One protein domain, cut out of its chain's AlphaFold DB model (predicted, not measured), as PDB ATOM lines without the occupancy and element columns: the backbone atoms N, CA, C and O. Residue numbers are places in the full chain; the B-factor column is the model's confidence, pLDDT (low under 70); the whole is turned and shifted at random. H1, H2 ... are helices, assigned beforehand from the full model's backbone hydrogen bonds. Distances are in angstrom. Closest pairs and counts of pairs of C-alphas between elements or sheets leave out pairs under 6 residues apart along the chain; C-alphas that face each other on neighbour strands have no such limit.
ATOM      1  N   SER A 205      65.683 -86.259  -4.584       68.81
ATOM      2  CA  SER A 205      64.334 -85.694  -4.729       68.81
ATOM      3  C   SER A 205      64.403 -84.203  -5.050       68.81
ATOM      4  O   SER A 205      63.853 -83.753  -6.051       68.81
ATOM      5  N   LYS A 206      65.162 -83.419  -4.268       71.62
ATOM      6  CA  LYS A 206      65.368 -81.980  -4.531       71.62
ATOM      7  C   LYS A 206      65.944 -81.738  -5.930       71.62
ATOM      8  O   LYS A 206      65.575 -80.773  -6.594       71.62
ATOM      9  N   THR A 207      66.832 -82.620  -6.387       77.88
ATOM     10  CA  THR A 207      67.440 -82.532  -7.721       77.88
ATOM     11  C   THR A 207      66.418 -82.804  -8.830       77.88
ATOM     12  O   THR A 207      66.403 -82.069  -9.816       77.88
ATOM     13  N   ALA A 208      65.538 -83.795  -8.659       82.75
ATOM     14  CA  ALA A 208      64.457 -84.098  -9.598       82.75
ATOM     15  C   ALA A 208      63.476 -82.924  -9.753       82.75
ATOM     16  O   ALA A 208      63.171 -82.534 -10.879       82.75
ATOM     17  N   HIS A 209      63.068 -82.287  -8.651       87.19
ATOM     18  CA  HIS A 209      62.185 -81.112  -8.690       87.19
ATOM     19  C   HIS A 209      62.828 -79.919  -9.423       87.19
ATOM     20  O   HIS A 209      62.185 -79.245 -10.227       87.19
ATOM     21  N   VAL A 210      64.128 -79.675  -9.208       84.31
ATOM     22  CA  VAL A 210      64.868 -78.619  -9.926       84.31
ATOM     23  C   VAL A 210      64.975 -78.926 -11.424       84.31
ATOM     24  O   VAL A 210      64.799 -78.025 -12.242       84.31
ATOM     25  N   GLN A 211      65.239 -80.182 -11.795       84.12
ATOM     26  CA  GLN A 211      65.269 -80.599 -13.200       84.12
ATOM     27  C   GLN A 211      63.894 -80.468 -13.860       84.12
ATOM     28  O   GLN A 211      63.809 -79.950 -14.969       84.12
ATOM     29  N   ALA A 212      62.817 -80.860 -13.177       88.12
ATOM     30  CA  ALA A 212      61.457 -80.695 -13.682       88.12
ATOM     31  C   ALA A 212      61.094 -79.228 -13.917       88.12
ATOM     32  O   ALA A 212      60.557 -78.903 -14.974       88.12
ATOM     33  N   ALA A 213      61.455 -78.334 -12.992       89.25
ATOM     34  CA  ALA A 213      61.263 -76.897 -13.176       89.25
ATOM     35  C   ALA A 213      62.033 -76.364 -14.400       89.25
ATOM     36  O   ALA A 213      61.466 -75.623 -15.200       89.25
ATOM     37  N   ALA A 214      63.286 -76.795 -14.586       85.44
ATOM     38  CA  ALA A 214      64.112 -76.430 -15.741       85.44
ATOM     39  C   ALA A 214      63.593 -77.012 -17.077       85.44
ATOM     40  O   ALA A 214      63.815 -76.461 -18.154       85.44
ATOM     41  N   ILE A 215      62.902 -78.152 -17.041       88.81
ATOM     42  CA  ILE A 215      62.233 -78.709 -18.221       88.81
ATOM     43  C   ILE A 215      60.965 -77.900 -18.520       88.81
ATOM     44  O   ILE A 215      60.762 -77.468 -19.653       88.81
ATOM     45  N   ALA A 216      60.137 -77.624 -17.511       90.56
ATOM     46  CA  ALA A 216      58.911 -76.841 -17.661       90.56
ATOM     47  C   ALA A 216      59.177 -75.396 -18.137       90.56
ATOM     48  O   ALA A 216      58.430 -74.854 -18.959       90.56
ATOM     49  N   ASP A 217      60.270 -74.767 -17.693       89.81
ATOM     50  CA  ASP A 217      60.680 -73.431 -18.146       89.81
ATOM     51  C   ASP A 217      61.427 -73.435 -19.501       89.81
ATOM     52  O   ASP A 217      61.548 -72.389 -20.151       89.81
ATOM     53  N   GLY A 218      61.828 -74.616 -19.985       85.62
ATOM     54  CA  GLY A 218      62.506 -74.834 -21.261       85.62
ATOM     55  C   GLY A 218      63.998 -74.501 -21.266       85.62
ATOM     56  O   GLY A 218      64.593 -74.425 -22.342       85.62
ATOM     57  N   THR A 219      64.613 -74.289 -20.104       85.75
ATOM     58  CA  THR A 219      66.072 -74.157 -19.965       85.75
ATOM     59  C   THR A 219      66.790 -75.503 -20.095       85.75
ATOM     60  O   THR A 219      67.988 -75.539 -20.384       85.75
ATOM     61  N   MET A 220      66.057 -76.610 -19.951       84.12
ATOM     62  CA  MET A 220      66.511 -77.982 -20.145       84.12
ATOM     63  C   MET A 220      65.552 -78.743 -21.072       84.12
ATOM     64  O   MET A 220      64.342 -78.552 -21.027       84.12
ATOM     65  N   ALA A 221      66.088 -79.617 -21.927       86.19
ATOM     66  CA  ALA A 221      65.270 -80.503 -22.755       86.19
ATOM     67  C   ALA A 221      64.810 -81.738 -21.963       86.19
ATOM     68  O   ALA A 221      65.510 -82.194 -21.058       86.19
ATOM     69  N   VAL A 222      63.671 -82.317 -22.353       87.94
ATOM     70  CA  VAL A 222      63.207 -83.607 -21.819       87.94
ATOM     71  C   VAL A 222      64.277 -84.686 -22.067       87.94
ATOM     72  O   VAL A 222      64.769 -84.790 -23.198       87.94
ATOM     73  N   PRO A 223      64.638 -85.503 -21.056       87.56
ATOM     74  CA  PRO A 223      65.570 -86.613 -21.231       87.56
ATOM     75  C   PRO A 223      65.143 -87.550 -22.368       87.56
ATOM     76  O   PRO A 223      63.999 -87.999 -22.429       87.56
ATOM     77  N   SER A 224      66.070 -87.860 -23.274       81.75
ATOM     78  CA  SER A 224      65.822 -88.766 -24.403       81.75
ATOM     79  C   SER A 224      65.957 -90.245 -24.034       81.75
ATOM     80  O   SER A 224      65.430 -91.100 -24.744       81.75
ATOM     81  N   ASP A 225      66.658 -90.552 -22.940       82.38
ATOM     82  CA  ASP A 225      66.774 -91.900 -22.387       82.38
ATOM     83  C   ASP A 225      65.499 -92.254 -21.596       82.38
ATOM     84  O   ASP A 225      65.217 -91.607 -20.580       82.38
ATOM     85  N   PRO A 226      64.750 -93.301 -22.002       86.00
ATOM     86  CA  PRO A 226      63.533 -93.718 -21.315       86.00
ATOM     87  C   PRO A 226      63.719 -94.026 -19.833       86.00
ATOM     88  O   PRO A 226      62.807 -93.808 -19.041       86.00
ATOM     89  N   LYS A 227      64.891 -94.536 -19.437       77.25
ATOM     90  CA  LYS A 227      65.142 -94.872 -18.036       77.25
ATOM     91  C   LYS A 227      65.311 -93.614 -17.185       77.25
ATOM     92  O   LYS A 227      64.729 -93.520 -16.113       77.25
ATOM     93  N   GLN A 228      66.053 -92.631 -17.693       80.69
ATOM     94  CA  GLN A 228      66.250 -91.351 -17.005       80.69
ATOM     95  C   GLN A 228      64.940 -90.580 -16.869       80.69
ATOM     96  O   GLN A 228      64.682 -89.999 -15.817       80.69
ATOM     97  N   LEU A 229      64.101 -90.600 -17.910       88.69
ATOM     98  CA  LEU A 229      62.786 -89.976 -17.842       88.69
ATOM     99  C   LEU A 229      61.884 -90.682 -16.824       88.69
ATOM    100  O   LEU A 229      61.208 -89.999 -16.064       88.69
ATOM    101  N   HIS A 230      61.905 -92.016 -16.766       88.81
ATOM    102  CA  HIS A 230      61.143 -92.782 -15.777       88.81
ATOM    103  C   HIS A 230      61.549 -92.442 -14.335       88.81
ATOM    104  O   HIS A 230      60.699 -92.068 -13.531       88.81
ATOM    105  N   ASP A 231      62.850 -92.503 -14.034       84.81
ATOM    106  CA  ASP A 231      63.384 -92.249 -12.690       84.81
ATOM    107  C   ASP A 231      63.112 -90.806 -12.223       84.81
ATOM    108  O   ASP A 231      62.872 -90.571 -11.036       84.81
ATOM    109  N   LEU A 232      63.135 -89.843 -13.155       88.44
ATOM    110  CA  LEU A 232      62.716 -88.465 -12.909       88.44
ATOM    111  C   LEU A 232      61.211 -88.404 -12.621       88.44
ATOM    112  O   LEU A 232      60.818 -87.829 -11.612       88.44
ATOM    113  N   TRP A 233      60.381 -89.009 -13.478       90.19
ATOM    114  CA  TRP A 233      58.916 -88.931 -13.429       90.19
ATOM    115  C   TRP A 233      58.312 -89.492 -12.140       90.19
ATOM    116  O   TRP A 233      57.338 -88.939 -11.631       90.19
ATOM    117  N   GLU A 234      58.893 -90.560 -11.596       89.25
ATOM    118  CA  GLU A 234      58.479 -91.160 -10.318       89.25
ATOM    119  C   GLU A 234      58.689 -90.217  -9.120       89.25
ATOM    120  O   GLU A 234      58.003 -90.332  -8.109       89.25
ATOM    121  N   GLN A 235      59.605 -89.252  -9.231       87.81
ATOM    122  CA  GLN A 235      59.917 -88.304  -8.156       87.81
ATOM    123  C   GLN A 235      59.104 -87.005  -8.244       87.81
ATOM    124  O   GLN A 235      59.163 -86.187  -7.328       87.81
ATOM    125  N   LEU A 236      58.355 -86.793  -9.330       90.06
ATOM    126  CA  LEU A 236      57.620 -85.550  -9.553       90.06
ATOM    127  C   LEU A 236      56.244 -85.576  -8.902       90.06
ATOM    128  O   LEU A 236      55.511 -86.564  -8.967       90.06
ATOM    129  N   SER A 237      55.849 -84.429  -8.359       90.75
ATOM    130  CA  SER A 237      54.467 -84.195  -7.967       90.75
ATOM    131  C   SER A 237      53.547 -84.097  -9.198       90.75
ATOM    132  O   SER A 237      53.996 -83.710 -10.282       90.75
ATOM    133  N   PRO A 238      52.233 -84.352  -9.045       91.06
ATOM    134  CA  PRO A 238      51.266 -84.204 -10.135       91.06
ATOM    135  C   PRO A 238      51.311 -82.830 -10.811       91.06
ATOM    136  O   PRO A 238      51.156 -82.731 -12.022       91.06
ATOM    137  N   LYS A 239      51.564 -81.774 -10.029       91.00
ATOM    138  CA  LYS A 239      51.660 -80.406 -10.539       91.00
ATOM    139  C   LYS A 239      52.886 -80.214 -11.434       91.00
ATOM    140  O   LYS A 239      52.768 -79.628 -12.498       91.00
ATOM    141  N   GLU A 240      54.042 -80.730 -11.032       92.19
ATOM    142  CA  GLU A 240      55.268 -80.610 -11.832       92.19
ATOM    143  C   GLU A 240      55.160 -81.381 -13.152       92.19
ATOM    144  O   GLU A 240      55.657 -80.921 -14.178       92.19
ATOM    145  N   LYS A 241      54.459 -82.523 -13.154       93.31
ATOM    146  CA  LYS A 241      54.142 -83.270 -14.381       93.31
ATOM    147  C   LYS A 241      53.245 -82.456 -15.323       93.31
ATOM    148  O   LYS A 241      53.486 -82.430 -16.529       93.31
ATOM    149  N   ASP A 242      52.258 -81.747 -14.774       92.50
ATOM    150  CA  ASP A 242      51.391 -80.844 -15.543       92.50
ATOM    151  C   ASP A 242      52.155 -79.636 -16.104       92.50
ATOM    152  O   ASP A 242      51.947 -79.260 -17.258       92.50
ATOM    153  N   ASP A 243      53.076 -79.064 -15.325       92.69
ATOM    154  CA  ASP A 243      53.917 -77.943 -15.755       92.69
ATOM    155  C   ASP A 243      54.841 -78.351 -16.924       92.69
ATOM    156  O   ASP A 243      55.044 -77.577 -17.861       92.69
ATOM    157  N   ILE A 244      55.354 -79.590 -16.924       92.31
ATOM    158  CA  ILE A 244      56.108 -80.150 -18.060       92.31
ATOM    159  C   ILE A 244      55.198 -80.325 -19.286       92.31
ATOM    160  O   ILE A 244      55.590 -79.941 -20.391       92.31
ATOM    161  N   TYR A 245      53.987 -80.863 -19.109       93.25
ATOM    162  CA  TYR A 245      53.023 -81.050 -20.201       93.25
ATOM    163  C   TYR A 245      52.625 -79.731 -20.873       93.25
ATOM    164  O   TYR A 245      52.545 -79.673 -22.098       93.25
ATOM    165  N   ALA A 246      52.455 -78.654 -20.098       91.62
ATOM    166  CA  ALA A 246      52.100 -77.331 -20.620       91.62
ATOM    167  C   ALA A 246      53.098 -76.791 -21.662       91.62
ATOM    168  O   ALA A 246      52.761 -75.914 -22.457       91.62
ATOM    169  N   ARG A 247      54.335 -77.302 -21.662       90.12
ATOM    170  CA  ARG A 247      55.337 -77.028 -22.697       90.12
ATOM    171  C   ARG A 247      55.459 -78.165 -23.707       90.12
ATOM    172  O   ARG A 247      55.579 -77.904 -24.903       90.12
ATOM    173  N   TYR A 248      55.470 -79.405 -23.229       90.56
ATOM    174  CA  TYR A 248      55.669 -80.611 -24.024       90.56
ATOM    175  C   TYR A 248      54.369 -81.415 -24.091       90.56
ATOM    176  O   TYR A 248      54.195 -82.414 -23.394       90.56
ATOM    177  N   HIS A 249      53.443 -80.985 -24.952       90.12
ATOM    178  CA  HIS A 249      52.145 -81.651 -25.129       90.12
ATOM    179  C   HIS A 249      52.274 -83.096 -25.650       90.12
ATOM    180  O   HIS A 249      51.374 -83.916 -25.484       90.12
ATOM    181  N   ASP A 250      53.415 -83.439 -26.250       88.62
ATOM    182  CA  ASP A 250      53.745 -84.779 -26.717       88.62
ATOM    183  C   ASP A 250      54.438 -85.648 -25.658       88.62
ATOM    184  O   ASP A 250      54.798 -86.782 -25.975       88.62
ATOM    185  N   ILE A 251      54.576 -85.192 -24.402       89.44
ATOM    186  CA  ILE A 251      55.283 -85.924 -23.333       89.44
ATOM    187  C   ILE A 251      54.754 -87.354 -23.137       89.44
ATOM    188  O   ILE A 251      55.528 -88.272 -22.881       89.44
ATOM    189  N   GLY A 252      53.454 -87.586 -23.356       86.12
ATOM    190  CA  GLY A 252      52.846 -88.921 -23.300       86.12
ATOM    191  C   GLY A 252      53.329 -89.889 -24.396       86.12
ATOM    192  O   GLY A 252      53.124 -91.101 -24.293       86.12
ATOM    193  N   ASN A 253      54.006 -89.401 -25.434       88.00
ATOM    194  CA  ASN A 253      54.638 -90.220 -26.468       88.00
ATOM    195  C   ASN A 253      56.102 -90.559 -26.157       88.00
ATOM    196  O   ASN A 253      56.676 -91.416 -26.835       88.00
ATOM    197  N   HIS A 254      56.705 -89.940 -25.139       86.06
ATOM    198  CA  HIS A 254      58.072 -90.248 -24.739       86.06
ATOM    199  C   HIS A 254      58.141 -91.605 -24.026       86.06
ATOM    200  O   HIS A 254      57.314 -91.949 -23.177       86.06
ATOM    201  N   GLY A 255      59.150 -92.407 -24.378       80.69
ATOM    202  CA  GLY A 255      59.457 -93.629 -23.638       80.69
ATOM    203  C   GLY A 255      59.902 -93.284 -22.218       80.69
ATOM    204  O   GLY A 255      60.644 -92.328 -22.042       80.69
ATOM    205  N   GLY A 256      59.469 -94.057 -21.219       83.62
ATOM    206  CA  GLY A 256      59.809 -93.832 -19.805       83.62
ATOM    207  C   GLY A 256      58.642 -93.355 -18.941       83.62
ATOM    208  O   GLY A 256      58.650 -93.565 -17.732       83.62
ATOM    209  N   ILE A 257      57.590 -92.801 -19.552       89.50
ATOM    210  CA  ILE A 257      56.372 -92.432 -18.828       89.50
ATOM    211  C   ILE A 257      55.539 -93.696 -18.532       89.50
ATOM    212  O   ILE A 257      55.189 -94.423 -19.471       89.50
ATOM    213  N   PRO A 258      55.197 -93.983 -17.261       87.88
ATOM    214  CA  PRO A 258      54.357 -95.125 -16.906       87.88
ATOM    215  C   PRO A 258      52.939 -94.972 -17.475       87.88
ATOM    216  O   PRO A 258      52.406 -93.867 -17.555       87.88
ATOM    217  N   PHE A 259      52.307 -96.086 -17.859       82.81
ATOM    218  CA  PHE A 259      50.946 -96.085 -18.420       82.81
ATOM    219  C   PHE A 259      49.910 -95.550 -17.428       82.81
ATOM    220  O   PHE A 259      49.183 -94.609 -17.742       82.81
ATOM    221  N   ALA A 260      49.919 -96.103 -16.216       78.75
ATOM    222  CA  ALA A 260      49.017 -95.747 -15.128       78.75
ATOM    223  C   ALA A 260      49.796 -95.720 -13.796       78.75
ATOM    224  O   ALA A 260      49.781 -96.709 -13.064       78.75
ATOM    225  N   PRO A 261      50.540 -94.636 -13.507       80.94
ATOM    226  CA  PRO A 261      51.165 -94.435 -12.202       80.94
ATOM    227  C   PRO A 261      50.100 -94.247 -11.115       80.94
ATOM    228  O   PRO A 261      48.948 -93.923 -11.416       80.94
ATOM    229  N   GLU A 262      50.482 -94.424  -9.847       78.81
ATOM    230  CA  GLU A 262      49.560 -94.335  -8.700       78.81
ATOM    231  C   GLU A 262      48.826 -92.988  -8.612       78.81
ATOM    232  O   GLU A 262      47.677 -92.932  -8.180       78.81
ATOM    233  N   ASP A 263      49.459 -91.906  -9.066       82.31
ATOM    234  CA  ASP A 263      48.883 -90.560  -9.085       82.31
ATOM    235  C   ASP A 263      48.000 -90.273 -10.314       82.31
ATOM    236  O   ASP A 263      47.476 -89.168 -10.461       82.31
ATOM    237  N   GLY A 264      47.836 -91.248 -11.214       85.12
ATOM    238  CA  GLY A 264      47.037 -91.128 -12.432       85.12
ATOM    239  C   GLY A 264      47.630 -90.200 -13.498       85.12
ATOM    240  O   GLY A 264      47.024 -90.036 -14.557       85.12
ATOM    241  N   ARG A 265      48.816 -89.615 -13.279       86.88
ATOM    242  CA  ARG A 265      49.494 -88.702 -14.217       86.88
ATOM    243  C   ARG A 265      50.480 -89.463 -15.099       86.88
ATOM    244  O   ARG A 265      51.695 -89.251 -15.082       86.88
ATOM    245  N   GLY A 266      49.924 -90.413 -15.841       85.62
ATOM    246  CA  GLY A 266      50.656 -91.306 -16.730       85.62
ATOM    247  C   GLY A 266      50.547 -90.949 -18.199       85.62
ATOM    248  O   GLY A 266      49.891 -89.993 -18.610       85.62
ATOM    249  N   ARG A 267      51.149 -91.809 -19.008       90.12
ATOM    250  CA  ARG A 267      51.105 -91.767 -20.463       90.12
ATOM    251  C   ARG A 267      49.673 -91.694 -20.988       90.12
ATOM    252  O   ARG A 267      49.406 -90.896 -21.883       90.12
ATOM    253  N   ASP A 268      48.761 -92.489 -20.434       88.56
ATOM    254  CA  ASP A 268      47.369 -92.518 -20.894       88.56
ATOM    255  C   ASP A 268      46.666 -91.184 -20.637       88.56
ATOM    256  O   ASP A 268      45.948 -90.689 -21.504       88.56
ATOM    257  N   HIS A 269      46.938 -90.562 -19.491       90.75
ATOM    258  CA  HIS A 269      46.370 -89.273 -19.120       90.75
ATOM    259  C   HIS A 269      46.817 -88.154 -20.071       90.75
ATOM    260  O   HIS A 269      45.979 -87.467 -20.656       90.75
ATOM    261  N   TYR A 270      48.127 -88.010 -20.291       92.00
ATOM    262  CA  TYR A 270      48.657 -86.952 -21.156       92.00
ATOM    263  C   TYR A 270      48.348 -87.186 -22.640       92.00
ATOM    264  O   TYR A 270      48.049 -86.232 -23.354       92.00
ATOM    265  N   ASN A 271      48.308 -88.440 -23.104       90.56
ATOM    266  CA  ASN A 271      47.873 -88.733 -24.473       90.56
ATOM    267  C   ASN A 271      46.385 -88.431 -24.683       90.56
ATOM    268  O   ASN A 271      46.015 -87.934 -25.742       90.56
ATOM    269  N   GLN A 272      45.523 -88.698 -23.696       89.62
ATOM    270  CA  GLN A 272      44.105 -88.341 -23.786       89.62
ATOM    271  C   GLN A 272      43.898 -86.826 -23.823       89.62
ATOM    272  O   GLN A 272      43.138 -86.355 -24.668       89.62
ATOM    273  N   MET A 273      44.592 -86.068 -22.964       90.06
ATOM    274  CA  MET A 273      44.528 -84.601 -22.990       90.06
ATOM    275  C   MET A 273      45.017 -84.048 -24.330       90.06
ATOM    276  O   MET A 273      44.313 -83.263 -24.962       90.06
ATOM    277  N   HIS A 274      46.148 -84.540 -24.836       91.19
ATOM    278  CA  HIS A 274      46.679 -84.064 -26.108       91.19
ATOM    279  C   HIS A 274      45.761 -84.402 -27.293       91.19
ATOM    280  O   HIS A 274      45.555 -83.585 -28.191       91.19
ATOM    281  N   LEU A 275      45.147 -85.590 -27.298       89.38
ATOM    282  CA  LEU A 275      44.171 -85.965 -28.324       89.38
ATOM    283  C   LEU A 275      42.924 -85.073 -28.295       89.38
ATOM    284  O   LEU A 275      42.401 -84.738 -29.361       89.38
ATOM    285  N   GLN A 276      42.453 -84.681 -27.109       89.69
ATOM    286  CA  GLN A 276      41.343 -83.736 -26.970       89.69
ATOM    287  C   GLN A 276      41.722 -82.368 -27.538       89.69
ATOM    288  O   GLN A 276      41.007 -81.866 -28.401       89.69
ATOM    289  N   GLU A 277      42.891 -81.837 -27.175       87.69
ATOM    290  CA  GLU A 277      43.398 -80.566 -27.706       87.69
ATOM    291  C   GLU A 277      43.517 -80.581 -29.236       87.69
ATOM    292  O   GLU A 277      43.067 -79.651 -29.906       87.69
ATOM    293  N   ILE A 278      44.077 -81.649 -29.819       88.12
ATOM    294  CA  ILE A 278      44.158 -81.797 -31.279       88.12
ATOM    295  C   ILE A 278      42.753 -81.818 -31.887       88.12
ATOM    296  O   ILE A 278      42.517 -81.174 -32.910       88.12
ATOM    297  N   THR A 279      41.822 -82.561 -31.289       90.31
ATOM    298  CA  THR A 279      40.450 -82.682 -31.800       90.31
ATOM    299  C   THR A 279      39.738 -81.334 -31.779       90.31
ATOM    300  O   THR A 279      39.142 -80.948 -32.783       90.31
ATOM    301  N   GLU A 280      39.856 -80.587 -30.684       89.75
ATOM    302  CA  GLU A 280      39.296 -79.244 -30.538       89.75
ATOM    303  C   GLU A 280      39.908 -78.270 -31.546       89.75
ATOM    304  O   GLU A 280      39.179 -77.603 -32.279       89.75
ATOM    305  N   GLN A 281      41.238 -78.243 -31.680       87.75
ATOM    306  CA  GLN A 281      41.915 -77.407 -32.676       87.75
ATOM    307  C   GLN A 281      41.472 -77.742 -34.105       87.75
ATOM    308  O   GLN A 281      41.277 -76.846 -34.926       87.75
ATOM    309  N   LYS A 282      41.299 -79.029 -34.425       87.62
ATOM    310  CA  LYS A 282      40.829 -79.470 -35.746       87.62
ATOM    311  C   LYS A 282      39.367 -79.118 -35.981       87.62
ATOM    312  O   LYS A 282      39.023 -78.741 -37.099       87.62
ATOM    313  N   GLN A 283      38.528 -79.203 -34.955       88.56
ATOM    314  CA  GLN A 283      37.132 -78.797 -35.036       88.56
ATOM    315  C   GLN A 283      37.015 -77.286 -35.260       88.56
ATOM    316  O   GLN A 283      36.317 -76.870 -36.181       88.56
ATOM    317  N   HIS A 284      37.793 -76.479 -34.533       86.06
ATOM    318  CA  HIS A 284      37.903 -75.041 -34.777       86.06
ATOM    319  C   HIS A 284      38.371 -74.729 -36.205       86.06
ATOM    320  O   HIS A 284      37.738 -73.933 -36.890       86.06
ATOM    321  N   GLN A 285      39.400 -75.418 -36.710       86.12
ATOM    322  CA  GLN A 285      39.849 -75.263 -38.103       86.12
ATOM    323  C   GLN A 285      38.752 -75.614 -39.120       86.12
ATOM    324  O   GLN A 285      38.627 -74.952 -40.150       86.12
ATOM    325  N   LEU A 286      37.958 -76.658 -38.863       85.25
ATOM    326  CA  LEU A 286      36.831 -77.029 -39.721       85.25
ATOM    327  C   LEU A 286      35.720 -75.980 -39.685       85.25
ATOM    328  O   LEU A 286      35.140 -75.683 -40.729       85.25
ATOM    329  N   ASP A 287      35.421 -75.427 -38.515       87.56
ATOM    330  CA  ASP A 287      34.389 -74.408 -38.358       87.56
ATOM    331  C   ASP A 287      34.820 -73.074 -38.985       87.56
ATOM    332  O   ASP A 287      34.020 -72.466 -39.698       87.56
ATOM    333  N   ASP A 288      36.095 -72.695 -38.871       86.38
ATOM    334  CA  ASP A 288      36.680 -71.555 -39.586       86.38
ATOM    335  C   ASP A 288      36.585 -71.738 -41.109       86.38
ATOM    336  O   ASP A 288      36.154 -70.832 -41.823       86.38
ATOM    337  N   LEU A 289      36.912 -72.929 -41.627       84.19
ATOM    338  CA  LEU A 289      36.780 -73.247 -43.056       84.19
ATOM    339  C   LEU A 289      35.321 -73.269 -43.533       84.19
ATOM    340  O   LEU A 289      35.052 -72.991 -44.700       84.19
TER     341      LEU A 289
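Overview. This is residues 205 to 289 of the 325 residues of an uncharacterized protein of Segniliparus rugosus (strain ATCC BAA-974 / DSM 45345 / CCUG 50838 / CIP 108380 / JCM 13579 / CDC 945) (UniProt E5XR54). A small body of three short helices, H1, H2 and H3, and a long loop of residues 246 to 266 has one long helix, H4, leaving it like an arm, whose last part, residues 278 to 289, sticks out free. In the body H1 and H3 touch, while H2 is near H1 and stands about perpendicular to it. The printed part has 85 residues, with four named helices in the order H1, H2, H3, H4 and no named strand; the class is all helix. The whole is only just compact, close to loose, with a radius of gyration of the C-alphas of 14.0 A, and its C-alphas span 48 by 27 by 22 A, an elongated outline whose length includes the arm.

Along the chain. H1 is residues 205 to 216, 16.6 A from first to last C-alpha, and begins at C-alpha 205 at (64.334, -85.694, -4.729). H2 is residues 226 to 233, 10.3 A long. H3 is residues 238 to 245, 10.7 A long, with C-alpha 245 at (53.023, -81.050, -20.201). H4 is residues 267 to 289, 32.5 A long, and ends at C-alpha 289 at (36.780, -73.247, -43.056).

Arrangement. H1 and H3 touch; their closest C-alphas, those of Ala 216 and Ile 244, are 4.4 A apart. They run the same way at a shallow tilt of 34 degrees, only just short of steep. H1 and H2 are close but not clearly touching, with the C-alphas of Ala 208 and Leu 232 closest at 5.8 A, and their lines are about perpendicular at 75 degrees. H2 and H3 are close but not clearly touching, the closest C-alphas being those of Trp 233 and Lys 241 at 7.5 A; they run opposite ways at a steep tilt of 47 degrees. H3 and H4 are also close but not clearly touching: the C-alphas of Tyr 245 and Tyr 270 are closest at 7.4 A, and the helices run the same way at a steep tilt of 46 degrees. H4 is apart from H1 and from H2. In H1, H2, H3 and H4 every O i to N i+4 pair is within hydrogen-bond range.

Size, cuts and confidence. The two C-alphas farthest apart, those of Ser 205 and Leu 289, are 48.8 A from each other. Without the free residues 278 to 289, the body of 73 residues spans 31 by 23 by 22 A. The printed part has no cut. The link from H1 to H2 is short, that from H2 to H3 is tight, and that from H3 to H4 is long, with 21 residues. The mean pLDDT of the printed part is 87.0, and one residue, Ser 205, is under 70.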